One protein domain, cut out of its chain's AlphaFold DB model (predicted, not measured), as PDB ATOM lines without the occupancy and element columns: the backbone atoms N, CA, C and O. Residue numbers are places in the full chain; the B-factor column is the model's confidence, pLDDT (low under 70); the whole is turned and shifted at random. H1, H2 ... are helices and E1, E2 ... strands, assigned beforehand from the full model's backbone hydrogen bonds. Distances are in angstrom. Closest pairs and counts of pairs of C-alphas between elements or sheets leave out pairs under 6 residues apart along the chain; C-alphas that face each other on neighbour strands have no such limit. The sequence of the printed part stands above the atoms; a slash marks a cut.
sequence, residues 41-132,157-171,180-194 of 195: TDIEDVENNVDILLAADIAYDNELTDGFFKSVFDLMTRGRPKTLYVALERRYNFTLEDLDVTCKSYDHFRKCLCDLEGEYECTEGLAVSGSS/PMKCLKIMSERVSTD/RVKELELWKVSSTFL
ATOM      1  N   THR A  41      43.805 -67.076 -74.364       89.25
ATOM      2  CA  THR A  41      43.555 -67.660 -75.684       89.25
ATOM      3  C   THR A  41      44.456 -67.054 -76.757       89.25
ATOM      4  O   THR A  41      44.967 -67.798 -77.582       89.25
ATOM      5  N   ASP A  42      44.722 -65.743 -76.710       90.25
ATOM      6  CA  ASP A  42      45.643 -65.095 -77.659       90.25
ATOM      7  C   ASP A  42      47.070 -65.649 -77.500       90.25
ATOM      8  O   ASP A  42      47.769 -65.893 -78.480       90.25
ATOM      9  N   ILE A  43      47.504 -65.875 -76.255       88.62
ATOM     10  CA  ILE A  43      48.822 -66.455 -75.961       88.62
ATOM     11  C   ILE A  43      48.889 -67.911 -76.435       88.62
ATOM     12  O   ILE A  43      49.846 -68.292 -77.103       88.62
ATOM     13  N   GLU A  44      47.863 -68.714 -76.144       90.25
ATOM     14  CA  GLU A  44      47.766 -70.098 -76.622       90.25
ATOM     15  C   GLU A  44      47.764 -70.176 -78.158       90.25
ATOM     16  O   GLU A  44      48.365 -71.089 -78.728       90.25
ATOM     17  N   ASP A  45      47.128 -69.218 -78.835       91.06
ATOM     18  CA  ASP A  45      47.121 -69.126 -80.294       91.06
ATOM     19  C   ASP A  45      48.516 -68.798 -80.847       91.06
ATOM     20  O   ASP A  45      49.020 -69.500 -81.729       91.06
ATOM     21  N   VAL A  46      49.217 -67.826 -80.249       90.25
ATOM     22  CA  VAL A  46      50.620 -67.523 -80.582       90.25
ATOM     23  C   VAL A  46      51.527 -68.739 -80.377       90.25
ATOM     24  O   VAL A  46      52.425 -68.998 -81.182       90.25
ATOM     25  N   GLU A  47      51.313 -69.517 -79.321       90.75
ATOM     26  CA  GLU A  47      52.138 -70.687 -79.020       90.75
ATOM     27  C   GLU A  47      51.907 -71.849 -79.991       90.75
ATOM     28  O   GLU A  47      52.877 -72.501 -80.396       90.75
ATOM     29  N   ASN A  48      50.655 -72.102 -80.379       91.44
ATOM     30  CA  ASN A  48      50.262 -73.331 -81.075       91.44
ATOM     31  C   ASN A  48      49.965 -73.153 -82.571       91.44
ATOM     32  O   ASN A  48      50.125 -74.112 -83.338       91.44
ATOM     33  N   ASN A  49      49.579 -71.950 -82.999       92.69
ATOM     34  CA  ASN A  49      49.057 -71.696 -84.345       92.69
ATOM     35  C   ASN A  49      49.897 -70.701 -85.159       92.69
ATOM     36  O   ASN A  49      49.806 -70.704 -86.386       92.69
ATOM     37  N   VAL A  50      50.761 -69.900 -84.527       93.44
ATOM     38  CA  VAL A  50      51.643 -68.971 -85.251       93.44
ATOM     39  C   VAL A  50      52.929 -69.664 -85.703       93.44
ATOM     40  O   VAL A  50      53.746 -70.082 -84.887       93.44
ATOM     41  N   ASP A  51      53.129 -69.725 -87.022       94.56
ATOM     42  CA  ASP A  51      54.362 -70.210 -87.663       94.56
ATOM     43  C   ASP A  51      55.292 -69.073 -88.111       94.56
ATOM     44  O   ASP A  51      56.514 -69.239 -88.162       94.56
ATOM     45  N   ILE A  52      54.719 -67.920 -88.469       96.44
ATOM     46  CA  ILE A  52      55.434 -66.806 -89.094       96.44
ATOM     47  C   ILE A  52      55.257 -65.547 -88.253       96.44
ATOM     48  O   ILE A  52      54.140 -65.129 -87.963       96.44
ATOM     49  N   LEU A  53      56.378 -64.916 -87.922       96.62
ATOM     50  CA  LEU A  53      56.444 -63.585 -87.335       96.62
ATOM     51  C   LEU A  53      56.975 -62.617 -88.394       96.62
ATOM     52  O   LEU A  53      57.903 -62.940 -89.138       96.62
ATOM     53  N   LEU A  54      56.401 -61.421 -88.457       96.94
ATOM     54  CA  LEU A  54      56.843 -60.358 -89.356       96.94
ATOM     55  C   LEU A  54      57.189 -59.127 -88.524       96.94
ATOM     56  O   LEU A  54      56.418 -58.725 -87.657       96.94
ATOM     57  N   ALA A  55      58.333 -58.520 -88.808       96.25
ATOM     58  CA  ALA A  55      58.756 -57.267 -88.206       96.25
ATOM     59  C   ALA A  55      59.335 -56.347 -89.280       96.25
ATOM     60  O   ALA A  55      60.014 -56.797 -90.207       96.25
ATOM     61  N   ALA A  56      59.078 -55.050 -89.151       94.12
ATOM     62  CA  ALA A  56      59.608 -54.047 -90.058       94.12
ATOM     63  C   ALA A  56      60.050 -52.797 -89.295       94.12
ATOM     64  O   ALA A  56      59.428 -52.434 -88.301       94.12
ATOM     65  N   ASP A  57      61.112 -52.152 -89.781       88.00
ATOM     66  CA  ASP A  57      61.629 -50.871 -89.270       88.00
ATOM     67  C   ASP A  57      61.909 -50.866 -87.754       88.00
ATOM     68  O   ASP A  57      61.521 -49.953 -87.036       88.00
ATOM     69  N   ILE A  58      62.585 -51.909 -87.255       89.31
ATOM     70  CA  ILE A  58      62.832 -52.110 -85.813       89.31
ATOM     71  C   ILE A  58      64.174 -51.550 -85.307       89.31
ATOM     72  O   ILE A  58      64.415 -51.544 -84.107       89.31
ATOM     73  N   ALA A  59      65.053 -51.081 -86.201       86.19
ATOM     74  CA  ALA A  59      66.428 -50.682 -85.875       86.19
ATOM     75  C   ALA A  59      66.627 -49.159 -85.971       86.19
ATOM     76  O   ALA A  59      67.160 -48.642 -86.956       86.19
ATOM     77  N   TYR A  60      66.201 -48.431 -84.939       86.88
ATOM     78  CA  TYR A  60      66.377 -46.973 -84.842       86.88
ATOM     79  C   TYR A  60      66.806 -46.505 -83.448       86.88
ATOM     80  O   TYR A  60      67.570 -45.547 -83.351       86.88
ATOM     81  N   ASP A  61      66.395 -47.214 -82.398       91.69
ATOM     82  CA  ASP A  61      66.784 -46.972 -81.011       91.69
ATOM     83  C   ASP A  61      67.332 -48.266 -80.392       91.69
ATOM     84  O   ASP A  61      66.780 -49.348 -80.613       91.69
ATOM     85  N   ASN A  62      68.437 -48.171 -79.650       93.00
ATOM     86  CA  ASN A  62      69.124 -49.353 -79.134       93.00
ATOM     87  C   ASN A  62      68.339 -50.050 -78.016       93.00
ATOM     88  O   ASN A  62      68.322 -51.278 -77.983       93.00
ATOM     89  N   GLU A  63      67.662 -49.301 -77.142       93.06
ATOM     90  CA  GLU A  63      66.873 -49.879 -76.048       93.06
ATOM     91  C   GLU A  63      65.629 -50.582 -76.594       93.06
ATOM     92  O   GLU A  63      65.312 -51.701 -76.182       93.06
ATOM     93  N   LEU A  64      64.964 -49.978 -77.585       92.81
ATOM     94  CA  LEU A  64      63.842 -50.617 -78.280       92.81
ATOM     95  C   LEU A  64      64.287 -51.843 -79.076       92.81
ATOM     96  O   LEU A  64      63.582 -52.851 -79.076       92.81
ATOM     97  N   THR A  65      65.463 -51.793 -79.708       94.25
ATOM     98  CA  THR A  65      66.042 -52.957 -80.397       94.25
ATOM     99  C   THR A  65      66.298 -54.093 -79.401       94.25
ATOM    100  O   THR A  65      65.940 -55.239 -79.670       94.25
ATOM    101  N   ASP A  66      66.841 -53.796 -78.219       93.25
ATOM    102  CA  ASP A  66      67.059 -54.794 -77.164       93.25
ATOM    103  C   ASP A  66      65.739 -55.399 -76.668       93.25
ATOM    104  O   ASP A  66      65.628 -56.620 -76.525       93.25
ATOM    105  N   GLY A  67      64.724 -54.565 -76.425       92.56
ATOM    106  CA  GLY A  67      63.374 -55.004 -76.054       92.56
ATOM    107  C   GLY A  67      62.723 -55.890 -77.119       92.56
ATOM    108  O   GLY A  67      62.149 -56.941 -76.814       92.56
ATOM    109  N   PHE A  68      62.881 -55.517 -78.388       94.06
ATOM    110  CA  PHE A  68      62.414 -56.306 -79.523       94.06
ATOM    111  C   PHE A  68      63.054 -57.695 -79.529       94.06
ATOM    112  O   PHE A  68      62.339 -58.694 -79.568       94.06
ATOM    113  N   PHE A  69      64.383 -57.790 -79.420       94.38
ATOM    114  CA  PHE A  69      65.057 -59.090 -79.408       94.38
ATOM    115  C   PHE A  69      64.678 -59.938 -78.191       94.38
ATOM    116  O   PHE A  69      64.582 -61.158 -78.321       94.38
ATOM    117  N   LYS A  70      64.411 -59.326 -77.027       91.31
ATOM    118  CA  LYS A  70      63.891 -60.051 -75.854       91.31
ATOM    119  C   LYS A  70      62.521 -60.650 -76.134       91.31
ATOM    120  O   LYS A  70      62.301 -61.824 -75.849       91.31
ATOM    121  N   SER A  71      61.641 -59.867 -76.750       91.50
ATOM    122  CA  SER A  71      60.312 -60.321 -77.165       91.50
ATOM    123  C   SER A  71      60.408 -61.444 -78.203       91.50
ATOM    124  O   SER A  71      59.709 -62.446 -78.099       91.50
ATOM    125  N   VAL A  72      61.315 -61.323 -79.178       93.38
ATOM    126  CA  VAL A  72      61.574 -62.367 -80.182       93.38
ATOM    127  C   VAL A  72      62.071 -63.651 -79.529       93.38
ATOM    128  O   VAL A  72      61.575 -64.720 -79.870       93.38
ATOM    129  N   PHE A  73      63.021 -63.568 -78.600       92.25
ATOM    130  CA  PHE A  73      63.532 -64.740 -77.892       92.25
ATOM    131  C   PHE A  73      62.417 -65.467 -77.127       92.25
ATOM    132  O   PHE A  73      62.260 -66.682 -77.265       92.25
ATOM    133  N   ASP A  74      61.593 -64.724 -76.390       89.31
ATOM    134  CA  ASP A  74      60.440 -65.259 -75.662       89.31
ATOM    135  C   ASP A  74      59.424 -65.925 -76.613       89.31
ATOM    136  O   ASP A  74      59.021 -67.067 -76.412       89.31
ATOM    137  N   LEU A  75      59.084 -65.272 -77.728       90.62
ATOM    138  CA  LEU A  75      58.175 -65.818 -78.746       90.62
ATOM    139  C   LEU A  75      58.717 -67.079 -79.438       90.62
ATOM    140  O   LEU A  75      57.963 -68.014 -79.714       90.62
ATOM    141  N   MET A  76      60.016 -67.104 -79.742       91.06
ATOM    142  CA  MET A  76      60.686 -68.201 -80.455       91.06
ATOM    143  C   MET A  76      60.852 -69.456 -79.602       91.06
ATOM    144  O   MET A  76      60.918 -70.553 -80.159       91.06
ATOM    145  N   THR A  77      60.949 -69.289 -78.280       87.94
ATOM    146  CA  THR A  77      61.161 -70.374 -77.307       87.94
ATOM    147  C   THR A  77      59.864 -70.952 -76.746       87.94
ATOM    148  O   THR A  77      59.889 -72.016 -76.125       87.94
ATOM    149  N   ARG A  78      58.720 -70.307 -77.003       86.00
ATOM    150  CA  ARG A  78      57.401 -70.779 -76.575       86.00
ATOM    151  C   ARG A  78      56.681 -71.579 -77.654       86.00
ATOM    152  O   ARG A  78      56.572 -71.157 -78.807       86.00
ATOM    153  N   GLY A  79      56.097 -72.702 -77.239       87.94
ATOM    154  CA  GLY A  79      55.231 -73.526 -78.077       87.94
ATOM    155  C   GLY A  79      55.966 -74.149 -79.264       87.94
ATOM    156  O   GLY A  79      57.007 -74.791 -79.104       87.94
ATOM    157  N   ARG A  80      55.399 -74.010 -80.463       90.19
ATOM    158  CA  ARG A  80      55.988 -74.548 -81.698       90.19
ATOM    159  C   ARG A  80      57.125 -73.671 -82.238       90.19
ATOM    160  O   ARG A  80      57.111 -72.461 -81.996       90.19
ATOM    161  N   PRO A  81      58.051 -74.237 -83.032       93.19
ATOM    162  CA  PRO A  81      59.079 -73.454 -83.704       93.19
ATOM    163  C   PRO A  81      58.474 -72.455 -84.696       93.19
ATOM    164  O   PRO A  81      57.452 -72.740 -85.321       93.19
ATOM    165  N   LYS A  82      59.113 -71.293 -84.842       95.81
ATOM    166  CA  LYS A  82      58.623 -70.151 -85.626       95.81
ATOM    167  C   LYS A  82      59.703 -69.637 -86.566       95.81
ATOM    168  O   LYS A  82      60.897 -69.855 -86.364       95.81
ATOM    169  N   THR A  83      59.272 -68.921 -87.598       98.06
ATOM    170  CA  THR A  83      60.149 -68.183 -88.510       98.06
ATOM    171  C   THR A  83      59.822 -66.699 -88.449       98.06
ATOM    172  O   THR A  83      58.705 -66.297 -88.755       98.06
ATOM    173  N   LEU A  84      60.797 -65.870 -88.092       98.06
ATOM    174  CA  LEU A  84      60.692 -64.415 -88.119       98.06
ATOM    175  C   LEU A  84      61.332 -63.872 -89.392       98.06
ATOM    176  O   LEU A  84      62.484 -64.185 -89.687       98.06
ATOM    177  N   TYR A  85      60.613 -62.998 -90.090       98.06
ATOM    178  CA  TYR A  85      61.180 -62.138 -91.119       98.06
ATOM    179  C   TYR A  85      61.290 -60.708 -90.599       98.06
ATOM    180  O   TYR A  85      60.300 -60.133 -90.147       98.06
ATOM    181  N   VAL A  86      62.488 -60.133 -90.685       97.19
ATOM    182  CA  VAL A  86      62.762 -58.744 -90.305       97.19
ATOM    183  C   VAL A  86      63.174 -57.956 -91.540       97.19
ATOM    184  O   VAL A  86      64.221 -58.231 -92.126       97.19
ATOM    185  N   ALA A  87      62.366 -56.969 -91.919       94.56
ATOM    186  CA  ALA A  87      62.690 -56.009 -92.968       94.56
ATOM    187  C   ALA A  87      63.155 -54.681 -92.352       94.56
ATOM    188  O   ALA A  87      62.462 -54.095 -91.522       94.56
ATOM    189  N   LEU A  88      64.316 -54.168 -92.749       92.88
ATOM    190  CA  LEU A  88      64.821 -52.888 -92.243       92.88
ATOM    191  C   LEU A  88      65.660 -52.148 -93.283       92.88
ATOM    192  O   LEU A  88      66.320 -52.765 -94.111       92.88
ATOM    193  N   GLU A  89      65.646 -50.818 -93.225       90.44
ATOM    194  CA  GLU A  89      66.495 -49.952 -94.050       90.44
ATOM    195  C   GLU A  89      67.719 -49.513 -93.237       90.44
ATOM    196  O   GLU A  89      67.580 -49.018 -92.115       90.44
ATOM    197  N   ARG A  90      68.925 -49.642 -93.796       90.38
ATOM    198  CA  ARG A  90      70.133 -49.086 -93.173       90.38
ATOM    199  C   ARG A  90      70.087 -47.562 -93.255       90.38
ATOM    200  O   ARG A  90      70.209 -46.974 -94.328       90.38
ATOM    201  N   ARG A  91      69.912 -46.908 -92.105       90.56
ATOM    202  CA  ARG A  91      69.911 -45.443 -91.990       90.56
ATOM    203  C   ARG A  91      71.309 -44.953 -91.631       90.56
ATOM    204  O   ARG A  91      71.736 -45.072 -90.483       90.56
ATOM    205  N   TYR A  92      72.021 -44.422 -92.621       90.62
ATOM    206  CA  TYR A  92      73.333 -43.818 -92.413       90.62
ATOM    207  C   TYR A  92      73.184 -42.367 -91.977       90.62
ATOM    208  O   TYR A  92      72.551 -41.568 -92.666       90.62
ATOM    209  N   ASN A  93      73.792 -42.028 -90.847       90.31
ATOM    210  CA  ASN A  93      73.780 -40.687 -90.287       90.31
ATOM    211  C   ASN A  93      75.211 -40.253 -89.991       90.31
ATOM    212  O   ASN A  93      76.023 -41.051 -89.531       90.31
ATOM    213  N   PHE A  94      75.519 -38.981 -90.233       93.88
ATOM    214  CA  PHE A  94      76.776 -38.417 -89.759       93.88
ATOM    215  C   PHE A  94      76.705 -38.237 -88.243       93.88
ATOM    216  O   PHE A  94      75.780 -37.598 -87.734       93.88
ATOM    217  N   THR A  95      77.674 -38.783 -87.523       90.38
ATOM    218  CA  THR A  95      77.749 -38.695 -86.064       90.38
ATOM    219  C   THR A  95      78.898 -37.782 -85.663       90.38
ATOM    220  O   THR A  95      80.026 -37.934 -86.115       90.38
ATOM    221  N   LEU A  96      78.628 -36.817 -84.776       93.81
ATOM    222  CA  LEU A  96      79.673 -35.921 -84.258       93.81
ATOM    223  C   LEU A  96      80.711 -36.658 -83.405       93.81
ATOM    224  O   LEU A  96      81.846 -36.212 -83.307       93.81
ATOM    225  N   GLU A  97      80.308 -37.766 -82.784       93.44
ATOM    226  CA  GLU A  97      81.183 -38.611 -81.972       93.44
ATOM    227  C   GLU A  97      82.300 -39.247 -82.810       93.44
ATOM    228  O   GLU A  97      83.459 -39.211 -82.408       93.44
ATOM    229  N   ASP A  98      81.958 -39.780 -83.987       93.56
ATOM    230  CA  ASP A  98      82.918 -40.467 -84.862       93.56
ATOM    231  C   ASP A  98      83.476 -39.546 -85.952       93.56
ATOM    232  O   ASP A  98      84.427 -39.911 -86.638       93.56
ATOM    233  N   LEU A  99      82.889 -38.350 -86.104       95.38
ATOM    234  CA  LEU A  99      83.169 -37.401 -87.181       95.38
ATOM    235  C   LEU A  99      83.073 -38.049 -88.574       95.38
ATOM    236  O   LEU A  99      83.801 -37.668 -89.492       95.38
ATOM    237  N   ASP A 100      82.161 -39.012 -88.731       96.75
ATOM    238  CA  ASP A 100      81.988 -39.806 -89.947       96.75
ATOM    239  C   ASP A 100      80.521 -40.226 -90.152       96.75
ATOM    240  O   ASP A 100      79.669 -40.080 -89.269       96.75
ATOM    241  N   VAL A 101      80.209 -40.741 -91.340       94.62
ATOM    242  CA  VAL A 101      78.921 -41.354 -91.673       94.62
ATOM    243  C   VAL A 101      78.876 -42.776 -91.115       94.62
ATOM    244  O   VAL A 101      79.603 -43.658 -91.563       94.62
ATOM    245  N   THR A 102      77.973 -43.023 -90.168       93.06
ATOM    246  CA  THR A 102      77.844 -44.309 -89.469       93.06
ATOM    247  C   THR A 102      76.422 -44.864 -89.547       93.06
ATOM    248  O   THR A 102      75.471 -44.158 -89.886       93.06
ATOM    249  N   CYS A 103      76.256 -46.154 -89.241       93.12
ATOM    250  CA  CYS A 103      74.955 -46.829 -89.188       93.12
ATOM    251  C   CYS A 103      74.785 -47.578 -87.855       93.12
ATOM    252  O   CYS A 103      74.444 -48.759 -87.820       93.12
ATOM    253  N   LYS A 104      75.036 -46.875 -86.740       92.31
ATOM    254  CA  LYS A 104      75.144 -47.477 -85.400       92.31
ATOM    255  C   LYS A 104      73.943 -48.338 -85.001       92.31
ATOM    256  O   LYS A 104      74.139 -49.410 -84.438       92.31
ATOM    257  N   SER A 105      72.717 -47.913 -85.318       92.88
ATOM    258  CA  SER A 105      71.504 -48.681 -84.989       92.88
ATOM    259  C   SER A 105      71.461 -50.033 -85.712       92.88
ATOM    260  O   SER A 105      71.046 -51.035 -85.135       92.88
ATOM    261  N   TYR A 106      71.934 -50.094 -86.962       94.44
ATOM    262  CA  TYR A 106      72.043 -51.352 -87.701       94.44
ATOM    263  C   TYR A 106      73.169 -52.235 -87.149       94.44
ATOM    264  O   TYR A 106      72.990 -53.446 -87.017       94.44
ATOM    265  N   ASP A 107      74.311 -51.647 -86.790       94.69
ATOM    266  CA  ASP A 107      75.421 -52.392 -86.186       94.69
ATOM    267  C   ASP A 107      74.995 -53.029 -84.852       94.69
ATOM    268  O   ASP A 107      75.290 -54.199 -84.593       94.69
ATOM    269  N   HIS A 108      74.219 -52.295 -84.049       96.06
ATOM    270  CA  HIS A 108      73.606 -52.802 -82.820       96.06
ATOM    271  C   HIS A 108      72.603 -53.926 -83.100       96.06
ATOM    272  O   HIS A 108      72.718 -55.004 -82.520       96.06
ATOM    273  N   PHE A 109      71.698 -53.746 -84.067       96.56
ATOM    274  CA  PHE A 109      70.797 -54.812 -84.525       96.56
ATOM    275  C   PHE A 109      71.555 -56.089 -84.918       96.56
ATOM    276  O   PHE A 109      71.177 -57.186 -84.508       96.56
ATOM    277  N   ARG A 110      72.647 -55.972 -85.685       96.31
ATOM    278  CA  ARG A 110      73.463 -57.120 -86.114       96.31
ATOM    279  C   ARG A 110      74.120 -57.831 -84.943       96.31
ATOM    280  O   ARG A 110      74.207 -59.059 -84.966       96.31
ATOM    281  N   LYS A 111      74.557 -57.080 -83.934       96.62
ATOM    282  CA  LYS A 111      75.082 -57.643 -82.693       96.62
ATOM    283  C   LYS A 111      74.001 -58.427 -81.948       96.62
ATOM    284  O   LYS A 111      74.227 -59.595 -81.656       96.62
ATOM    285  N   CYS A 112      72.822 -57.844 -81.726       96.38
ATOM    286  CA  CYS A 112      71.717 -58.534 -81.051       96.38
ATOM    287  C   CYS A 112      71.251 -59.776 -81.821       96.38
ATOM    288  O   CYS A 112      70.967 -60.805 -81.214       96.38
ATOM    289  N   LEU A 113      71.240 -59.714 -83.156       96.56
ATOM    290  CA  LEU A 113      70.932 -60.865 -84.001       96.56
ATOM    291  C   LEU A 113      71.967 -61.985 -83.850       96.56
ATOM    292  O   LEU A 113      71.585 -63.140 -83.722       96.56
ATOM    293  N   CYS A 114      73.259 -61.650 -83.829       95.88
ATOM    294  CA  CYS A 114      74.328 -62.618 -83.576       95.88
ATOM    295  C   CYS A 114      74.237 -63.222 -82.167       95.88
ATOM    296  O   CYS A 114      74.502 -64.405 -81.994       95.88
ATOM    297  N   ASP A 115      73.866 -62.417 -81.168       94.81
ATOM    298  CA  ASP A 115      73.698 -62.870 -79.786       94.81
ATOM    299  C   ASP A 115      72.461 -63.782 -79.620       94.81
ATOM    300  O   ASP A 115      72.420 -64.585 -78.691       94.81
ATOM    301  N   LEU A 116      71.443 -63.648 -80.483       94.62
ATOM    302  CA  LEU A 116      70.237 -64.493 -80.504       94.62
ATOM    303  C   LEU A 116      70.489 -65.886 -81.118       94.62
ATOM    304  O   LEU A 116      69.707 -66.812 -80.906       94.62
ATOM    305  N   GLU A 117      71.539 -66.051 -81.922       94.62
ATOM    306  CA  GLU A 117      71.874 -67.348 -82.510       94.62
ATOM    307  C   GLU A 117      72.452 -68.292 -81.454       94.62
ATOM    308  O   GLU A 117      73.384 -67.953 -80.722       94.62
ATOM    309  N   GLY A 118      71.940 -69.519 -81.405       93.25
ATOM    310  CA  GLY A 118      72.378 -70.473 -80.398       93.25
ATOM    311  C   GLY A 118      71.488 -71.694 -80.268       93.25
ATOM    312  O   GLY A 118      70.509 -71.870 -80.995       93.25
ATOM    313  N   GLU A 119      71.869 -72.547 -79.325       92.44
ATOM    314  CA  GLU A 119      71.089 -73.693 -78.872       92.44
ATOM    315  C   GLU A 119      70.633 -73.422 -77.435       92.44
ATOM    316  O   GLU A 119      71.412 -72.943 -76.608       92.44
ATOM    317  N   TYR A 120      69.360 -73.684 -77.161       89.19
ATOM    318  CA  TYR A 120      68.678 -73.327 -75.923       89.19
ATOM    319  C   TYR A 120      67.879 -74.520 -75.410       89.19
ATOM    320  O   TYR A 120      67.228 -75.220 -76.181       89.19
ATOM    321  N   GLU A 121      67.882 -74.734 -74.100       85.00
ATOM    322  CA  GLU A 121      67.013 -75.722 -73.465       85.00
ATOM    323  C   GLU A 121      65.660 -75.073 -73.145       85.00
ATOM    324  O   GLU A 121      65.594 -74.070 -72.433       85.00
ATOM    325  N   CYS A 122      64.575 -75.635 -73.676       74.56
ATOM    326  CA  CYS A 122      63.213 -75.158 -73.463       74.56
ATOM    327  C   CYS A 122      62.403 -76.196 -72.676       74.56
ATOM    328  O   CYS A 122      62.358 -77.380 -73.026       74.56
ATOM    329  N   THR A 123      61.733 -75.743 -71.622       64.31
ATOM    330  CA  THR A 123      60.756 -76.518 -70.851       64.31
ATOM    331  C   THR A 123      59.360 -76.331 -71.444       64.31
ATOM    332  O   THR A 123      58.965 -75.222 -71.799       64.31
ATOM    333  N   GLU A 124      58.579 -77.411 -71.558       55.16
ATOM    334  CA  GLU A 124      57.149 -77.285 -71.859       55.16
ATOM    335  C   GLU A 124      56.437 -76.643 -70.658       55.16
ATOM    336  O   GLU A 124      56.245 -77.289 -69.628       55.16
ATOM    337  N   GLY A 125      56.065 -75.368 -70.800       50.81
ATOM    338  CA  GLY A 125      55.351 -74.588 -69.789       50.81
ATOM    339  C   GLY A 125      56.291 -73.852 -68.832       50.81
ATOM    340  O   GLY A 125      56.887 -74.467 -67.956       50.81
ATOM    341  N   LEU A 126      56.360 -72.527 -68.997       42.78
ATOM    342  CA  LEU A 126      57.264 -71.584 -68.326       42.78
ATOM    343  C   LEU A 126      58.752 -71.898 -68.520       42.78
ATOM    344  O   LEU A 126      59.279 -72.888 -68.016       42.78
ATOM    345  N   ALA A 127      59.443 -71.000 -69.219       37.88
ATOM    346  CA  ALA A 127      60.893 -71.011 -69.329       37.88
ATOM    347  C   ALA A 127      61.522 -71.002 -67.925       37.88
ATOM    348  O   ALA A 127      61.446 -69.996 -67.220       37.88
ATOM    349  N   VAL A 128      62.140 -72.114 -67.514       39.09
ATOM    350  CA  VAL A 128      62.998 -72.160 -66.324       39.09
ATOM    351  C   VAL A 128      64.296 -72.900 -66.638       39.09
ATOM    352  O   VAL A 128      64.305 -74.059 -67.042       39.09
ATOM    353  N   SER A 129      65.372 -72.143 -66.417       51.34
ATOM    354  CA  SER A 129      66.787 -72.470 -66.224       51.34
ATOM    355  C   SER A 129      67.247 -73.921 -66.435       51.34
ATOM    356  O   SER A 129      67.010 -74.796 -65.600       51.34
ATOM    357  N   GLY A 130      68.078 -74.109 -67.459       36.12
ATOM    358  CA  GLY A 130      69.030 -75.208 -67.571       36.12
ATOM    359  C   GLY A 130      70.449 -74.652 -67.680       36.12
ATOM    360  O   GLY A 130      70.718 -73.747 -68.467       36.12
ATOM    361  N   SER A 131      71.352 -75.142 -66.833       41.97
ATOM    362  CA  SER A 131      72.773 -74.799 -66.879       41.97
ATOM    363  C   SER A 131      73.531 -75.932 -67.558       41.97
ATOM    364  O   SER A 131      73.625 -77.020 -67.002       41.97
ATOM    365  N   SER A 132      74.108 -75.678 -68.734       38.66
ATOM    366  CA  SER A 132      75.319 -76.362 -69.192       38.66
ATOM    367  C   SER A 132      75.915 -75.670 -70.420       38.66
ATOM    368  O   SER A 132      75.378 -75.716 -71.516       38.66
ATOM    369  N   PRO A 157      60.211 -83.324 -70.258       57.78
ATOM    370  CA  PRO A 157      61.309 -83.503 -71.199       57.78
ATOM    371  C   PRO A 157      61.761 -82.134 -71.719       57.78
ATOM    372  O   PRO A 157      60.975 -81.401 -72.318       57.78
ATOM    373  N   MET A 158      63.026 -81.791 -71.475       64.25
ATOM    374  CA  MET A 158      63.656 -80.607 -72.052       64.25
ATOM    375  C   MET A 158      63.779 -80.801 -73.563       64.25
ATOM    376  O   MET A 158      64.307 -81.818 -74.019       64.25
ATOM    377  N   LYS A 159      63.287 -79.837 -74.342       75.62
ATOM    378  CA  LYS A 159      63.509 -79.787 -75.791       75.62
ATOM    379  C   LYS A 159      64.667 -78.844 -76.063       75.62
ATOM    380  O   LYS A 159      64.668 -77.725 -75.560       75.62
ATOM    381  N   CYS A 160      65.633 -79.271 -76.868       86.12
ATOM    382  CA  CYS A 160      66.691 -78.379 -77.321       86.12
ATOM    383  C   CYS A 160      66.208 -77.621 -78.566       86.12
ATOM    384  O   CYS A 160      65.823 -78.233 -79.562       86.12
ATOM    385  N   LEU A 161      66.181 -76.296 -78.497       91.75
ATOM    386  CA  LEU A 161      65.808 -75.397 -79.579       91.75
ATOM    387  C   LEU A 161      67.062 -74.757 -80.162       91.75
ATOM    388  O   LEU A 161      67.846 -74.148 -79.447       91.75
ATOM    389  N   LYS A 162      67.204 -74.812 -81.479       94.94
ATOM    390  CA  LYS A 162      68.238 -74.100 -82.216       94.94
ATOM    391  C   LYS A 162      67.650 -72.901 -82.943       94.94
ATOM    392  O   LYS A 162      66.698 -73.067 -83.711       94.94
ATOM    393  N   ILE A 163      68.245 -71.729 -82.743       96.44
ATOM    394  CA  ILE A 163      67.921 -70.492 -83.458       96.44
ATOM    395  C   ILE A 163      69.074 -70.136 -84.396       96.44
ATOM    396  O   ILE A 163      70.238 -70.121 -83.993       96.44
ATOM    397  N   MET A 164      68.745 -69.851 -85.655       97.06
ATOM    398  CA  MET A 164      69.703 -69.435 -86.683       97.06
ATOM    399  C   MET A 164      69.151 -68.255 -87.475       97.06
ATOM    400  O   MET A 164      67.939 -68.185 -87.696       97.06
ATOM    401  N   SER A 165      70.030 -67.377 -87.960       97.62
ATOM    402  CA  SER A 165      69.661 -66.295 -88.865       97.62
ATOM    403  C   SER A 165      70.372 -66.388 -90.215       97.62
ATOM    404  O   SER A 165      71.509 -66.841 -90.333       97.62
ATOM    405  N   GLU A 166      69.688 -65.950 -91.266       97.50
ATOM    406  CA  GLU A 166      70.246 -65.815 -92.606       97.50
ATOM    407  C   GLU A 166      69.733 -64.538 -93.272       97.50
ATOM    408  O   GLU A 166      68.601 -64.095 -93.050       97.50
ATOM    409  N   ARG A 167      70.576 -63.926 -94.106       96.44
ATOM    410  CA  ARG A 167      70.160 -62.801 -94.944       96.44
ATOM    411  C   ARG A 167      69.403 -63.341 -96.151       96.44
ATOM    412  O   ARG A 167      69.892 -64.236 -96.836       96.44
ATOM    413  N   VAL A 168      68.249 -62.759 -96.444       94.88
ATOM    414  CA  VAL A 168      67.407 -63.125 -97.586       94.88
ATOM    415  C   VAL A 168      67.587 -62.101 -98.701       94.88
ATOM    416  O   VAL A 168      67.761 -60.909 -98.450       94.88
ATOM    417  N   SER A 169      67.553 -62.573 -99.948       91.00
ATOM    418  CA  SER A 169      67.587 -61.692-101.116       91.00
ATOM    419  C   SER A 169      66.371 -60.764-101.141       91.00
ATOM    420  O   SER A 169      65.245 -61.199-100.905       91.00
ATOM    421  N   THR A 170      66.597 -59.497-101.483       86.94
ATOM    422  CA  THR A 170      65.543 -58.503-101.733       86.94
ATOM    423  C   THR A 170      65.133 -58.430-103.207       86.94
ATOM    424  O   THR A 170      64.349 -57.566-103.589       86.94
ATOM    425  N   ASP A 171      65.624 -59.359-104.035       83.88
ATOM    426  CA  ASP A 171      65.246 -59.520-105.445       83.88
ATOM    427  C   ASP A 171      63.893 -60.245-105.574       83.88
ATOM    428  O   ASP A 171      63.798 -61.383-106.035       83.88
ATOM    429  N   ARG A 180      63.577 -46.688-102.628       65.88
ATOM    430  CA  ARG A 180      64.433 -46.760-101.426       65.88
ATOM    431  C   ARG A 180      64.840 -48.197-101.061       65.88
ATOM    432  O   ARG A 180      64.841 -48.570 -99.896       65.88
ATOM    433  N   VAL A 181      65.171 -49.019-102.058       66.81
ATOM    434  CA  VAL A 181      65.542 -50.437-101.854       66.81
ATOM    435  C   VAL A 181      67.040 -50.673-101.673       66.81
ATOM    436  O   VAL A 181      67.427 -51.747-101.231       66.81
ATOM    437  N   LYS A 182      67.898 -49.696-101.999       79.56
ATOM    438  CA  LYS A 182      69.363 -49.895-102.003       79.56
ATOM    439  C   LYS A 182      69.919 -50.317-100.645       79.56
ATOM    440  O   LYS A 182      70.837 -51.123-100.591       79.56
ATOM    441  N   GLU A 183      69.336 -49.776 -99.584       87.56
ATOM    442  CA  GLU A 183      69.738 -50.032 -98.204       87.56
ATOM    443  C   GLU A 183      68.752 -50.946 -97.466       87.56
ATOM    444  O   GLU A 183      68.858 -51.115 -96.252       87.56
ATOM    445  N   LEU A 184      67.774 -51.514 -98.182       89.62
ATOM    446  CA  LEU A 184      66.824 -52.456 -97.615       89.62
ATOM    447  C   LEU A 184      67.514 -53.801 -97.402       89.62
ATOM    448  O   LEU A 184      68.063 -54.396 -98.329       89.62
ATOM    449  N   GLU A 185      67.415 -54.310 -96.185       92.25
ATOM    450  CA  GLU A 185      67.807 -55.662 -95.838       92.25
ATOM    451  C   GLU A 185      66.608 -56.472 -95.358       92.25
ATOM    452  O   GLU A 185      65.705 -55.962 -94.691       92.25
ATOM    453  N   LEU A 186      66.640 -57.764 -95.683       94.81
ATOM    454  CA  LEU A 186      65.693 -58.753 -95.202       94.81
ATOM    455  C   LEU A 186      66.462 -59.863 -94.487       94.81
ATOM    456  O   LEU A 186      67.395 -60.450 -95.040       94.81
ATOM    457  N   TRP A 187      66.059 -60.151 -93.258       97.62
ATOM    458  CA  TRP A 187      66.616 -61.222 -92.441       97.62
ATOM    459  C   TRP A 187      65.546 -62.254 -92.147       97.62
ATOM    460  O   TRP A 187      64.403 -61.901 -91.860       97.62
ATOM    461  N   LYS A 188      65.931 -63.524 -92.193       98.19
ATOM    462  CA  LYS A 188      65.113 -64.649 -91.758       98.19
ATOM    463  C   LYS A 188      65.768 -65.274 -90.540       98.19
ATOM    464  O   LYS A 188      66.936 -65.643 -90.591       98.19
ATOM    465  N   VAL A 189      65.006 -65.410 -89.466       98.19
ATOM    466  CA  VAL A 189      65.414 -66.078 -88.229       98.19
ATOM    467  C   VAL A 189      64.510 -67.280 -88.043       98.19
ATOM    468  O   VAL A 189      63.292 -67.135 -88.038       98.19
ATOM    469  N   SER A 190      65.087 -68.471 -87.938       97.19
ATOM    470  CA  SER A 190      64.329 -69.719 -87.817       97.19
ATOM    471  C   SER A 190      64.649 -70.383 -86.491       97.19
ATOM    472  O   SER A 190      65.827 -70.559 -86.172       97.19
ATOM    473  N   SER A 191      63.618 -70.780 -85.750       95.06
ATOM    474  CA  SER A 191      63.764 -71.689 -84.620       95.06
ATOM    475  C   SER A 191      63.406 -73.115 -85.046       95.06
ATOM    476  O   SER A 191      62.522 -73.335 -85.875       95.06
ATOM    477  N   THR A 192      64.142 -74.104 -84.540       93.88
ATOM    478  CA  THR A 192      63.945 -75.531 -84.848       93.88
ATOM    479  C   THR A 192      64.242 -76.371 -83.618       93.88
ATOM    480  O   THR A 192      65.240 -76.129 -82.945       93.88
ATOM    481  N   PHE A 193      63.399 -77.357 -83.309       90.50
ATOM    482  CA  PHE A 193      63.731 -78.326 -82.265       90.50
ATOM    483  C   PHE A 193      64.737 -79.343 -82.801       90.50
ATOM    484  O   PHE A 193      64.568 -79.870 -83.904       90.50
ATOM    485  N   LEU A 194      65.781 -79.597 -82.022       86.12
ATOM    486  CA  LEU A 194      66.742 -80.653 -82.291       86.12
ATOM    487  C   LEU A 194      66.144 -82.017 -81.897       86.12
ATOM    488  O   LEU A 194      65.330 -82.073 -80.969       86.12
TER     489      LEU A 194
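This is residues 41 to 132, 157 to 171 and 180 to 194 of the 195 residues of an uncharacterized protein of Branchiostoma floridae (UniProt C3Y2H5). A twisted, curled sheet of five strands wraps round the helix H2, and H3 packs beside H2 on the same face of the sheet, with no named helix over the other face. H1 lies off the sheet towards one end of the longest axis, and the small hairpin E3 and E4 lies at the other end. The printed part has 122 residues, with three named helices and seven named strands in the order H1, E1, H2, E2, E3, E4, H3, E5, E6, E7; the class is mixed, helices and strands. The large sheet runs E1, E2, E7, E6, E5 and is mixed, with E1 and E2 parallel and its other neighbours antiparallel. The whole is only just compact, close to loose, with a radius of gyration of the C-alphas of 16.3 A, and is elongated, spanning 53 by 33 by 26 A.

H1, residues 41 to 48, is close to but not clearly touching H2, residues 62 to 77; their closest C-alphas, of Glu 47 and Leu 75, are 7.8 A apart. E1, residues 52 to 56, H2 and E2, residues 83 to 89, form a strand-helix-strand unit, two parallel neighbour strands with a helix between them in the chain, and its crossover is right-handed; N 53 and O 83 are 2.8 A apart. E3, residues 93 to 95, and E4, residues 100 to 102, form a hairpin, with N 95 and O 100 at 3.0 A. H3, residues 104 to 116, touches H2 at a shallow tilt of 24 degrees, the same way, closest at the C-alphas of Asn 62 and Ser 105, 6.4 A. E5, residues 118 to 122, is antiparallel to E6, residues 159 to 168, with N 120 and O 161 at 2.8 A. E7, residues 184 to 193, is antiparallel to E6, with N 166 and O 188 at 2.9 A, and to E2, with N 86 and O 187 at 2.9 A. H2 and H3 lie on the same face of this sheet, two layers with helices on one face, and the sheet curls round H2. In H1, H2 and H3 every O i to N i+4 pair is within hydrogen-bond range.

H1 begins at C-alpha 41, (43.555, -67.660, -75.684). From first to last C-alpha H2 is 22.6 A long, H3 18.4 A, E2 20.1 A, E6 27.7 A and E7 30.2 A. E7 ends at C-alpha 193, (63.731, -78.326, -82.265).

The C-alphas farthest apart, of Leu 99 and Pro 157, are 53.5 A apart. Residues 133 to 156 and 172 to 179 are not printed, with C-alpha gaps of 15.9 A and 13.4 A. The links printed whole are tight. The mean pLDDT of the printed part is 87.6, and residues 123 to 132, 157 to 158 and 180 to 181 are under 70.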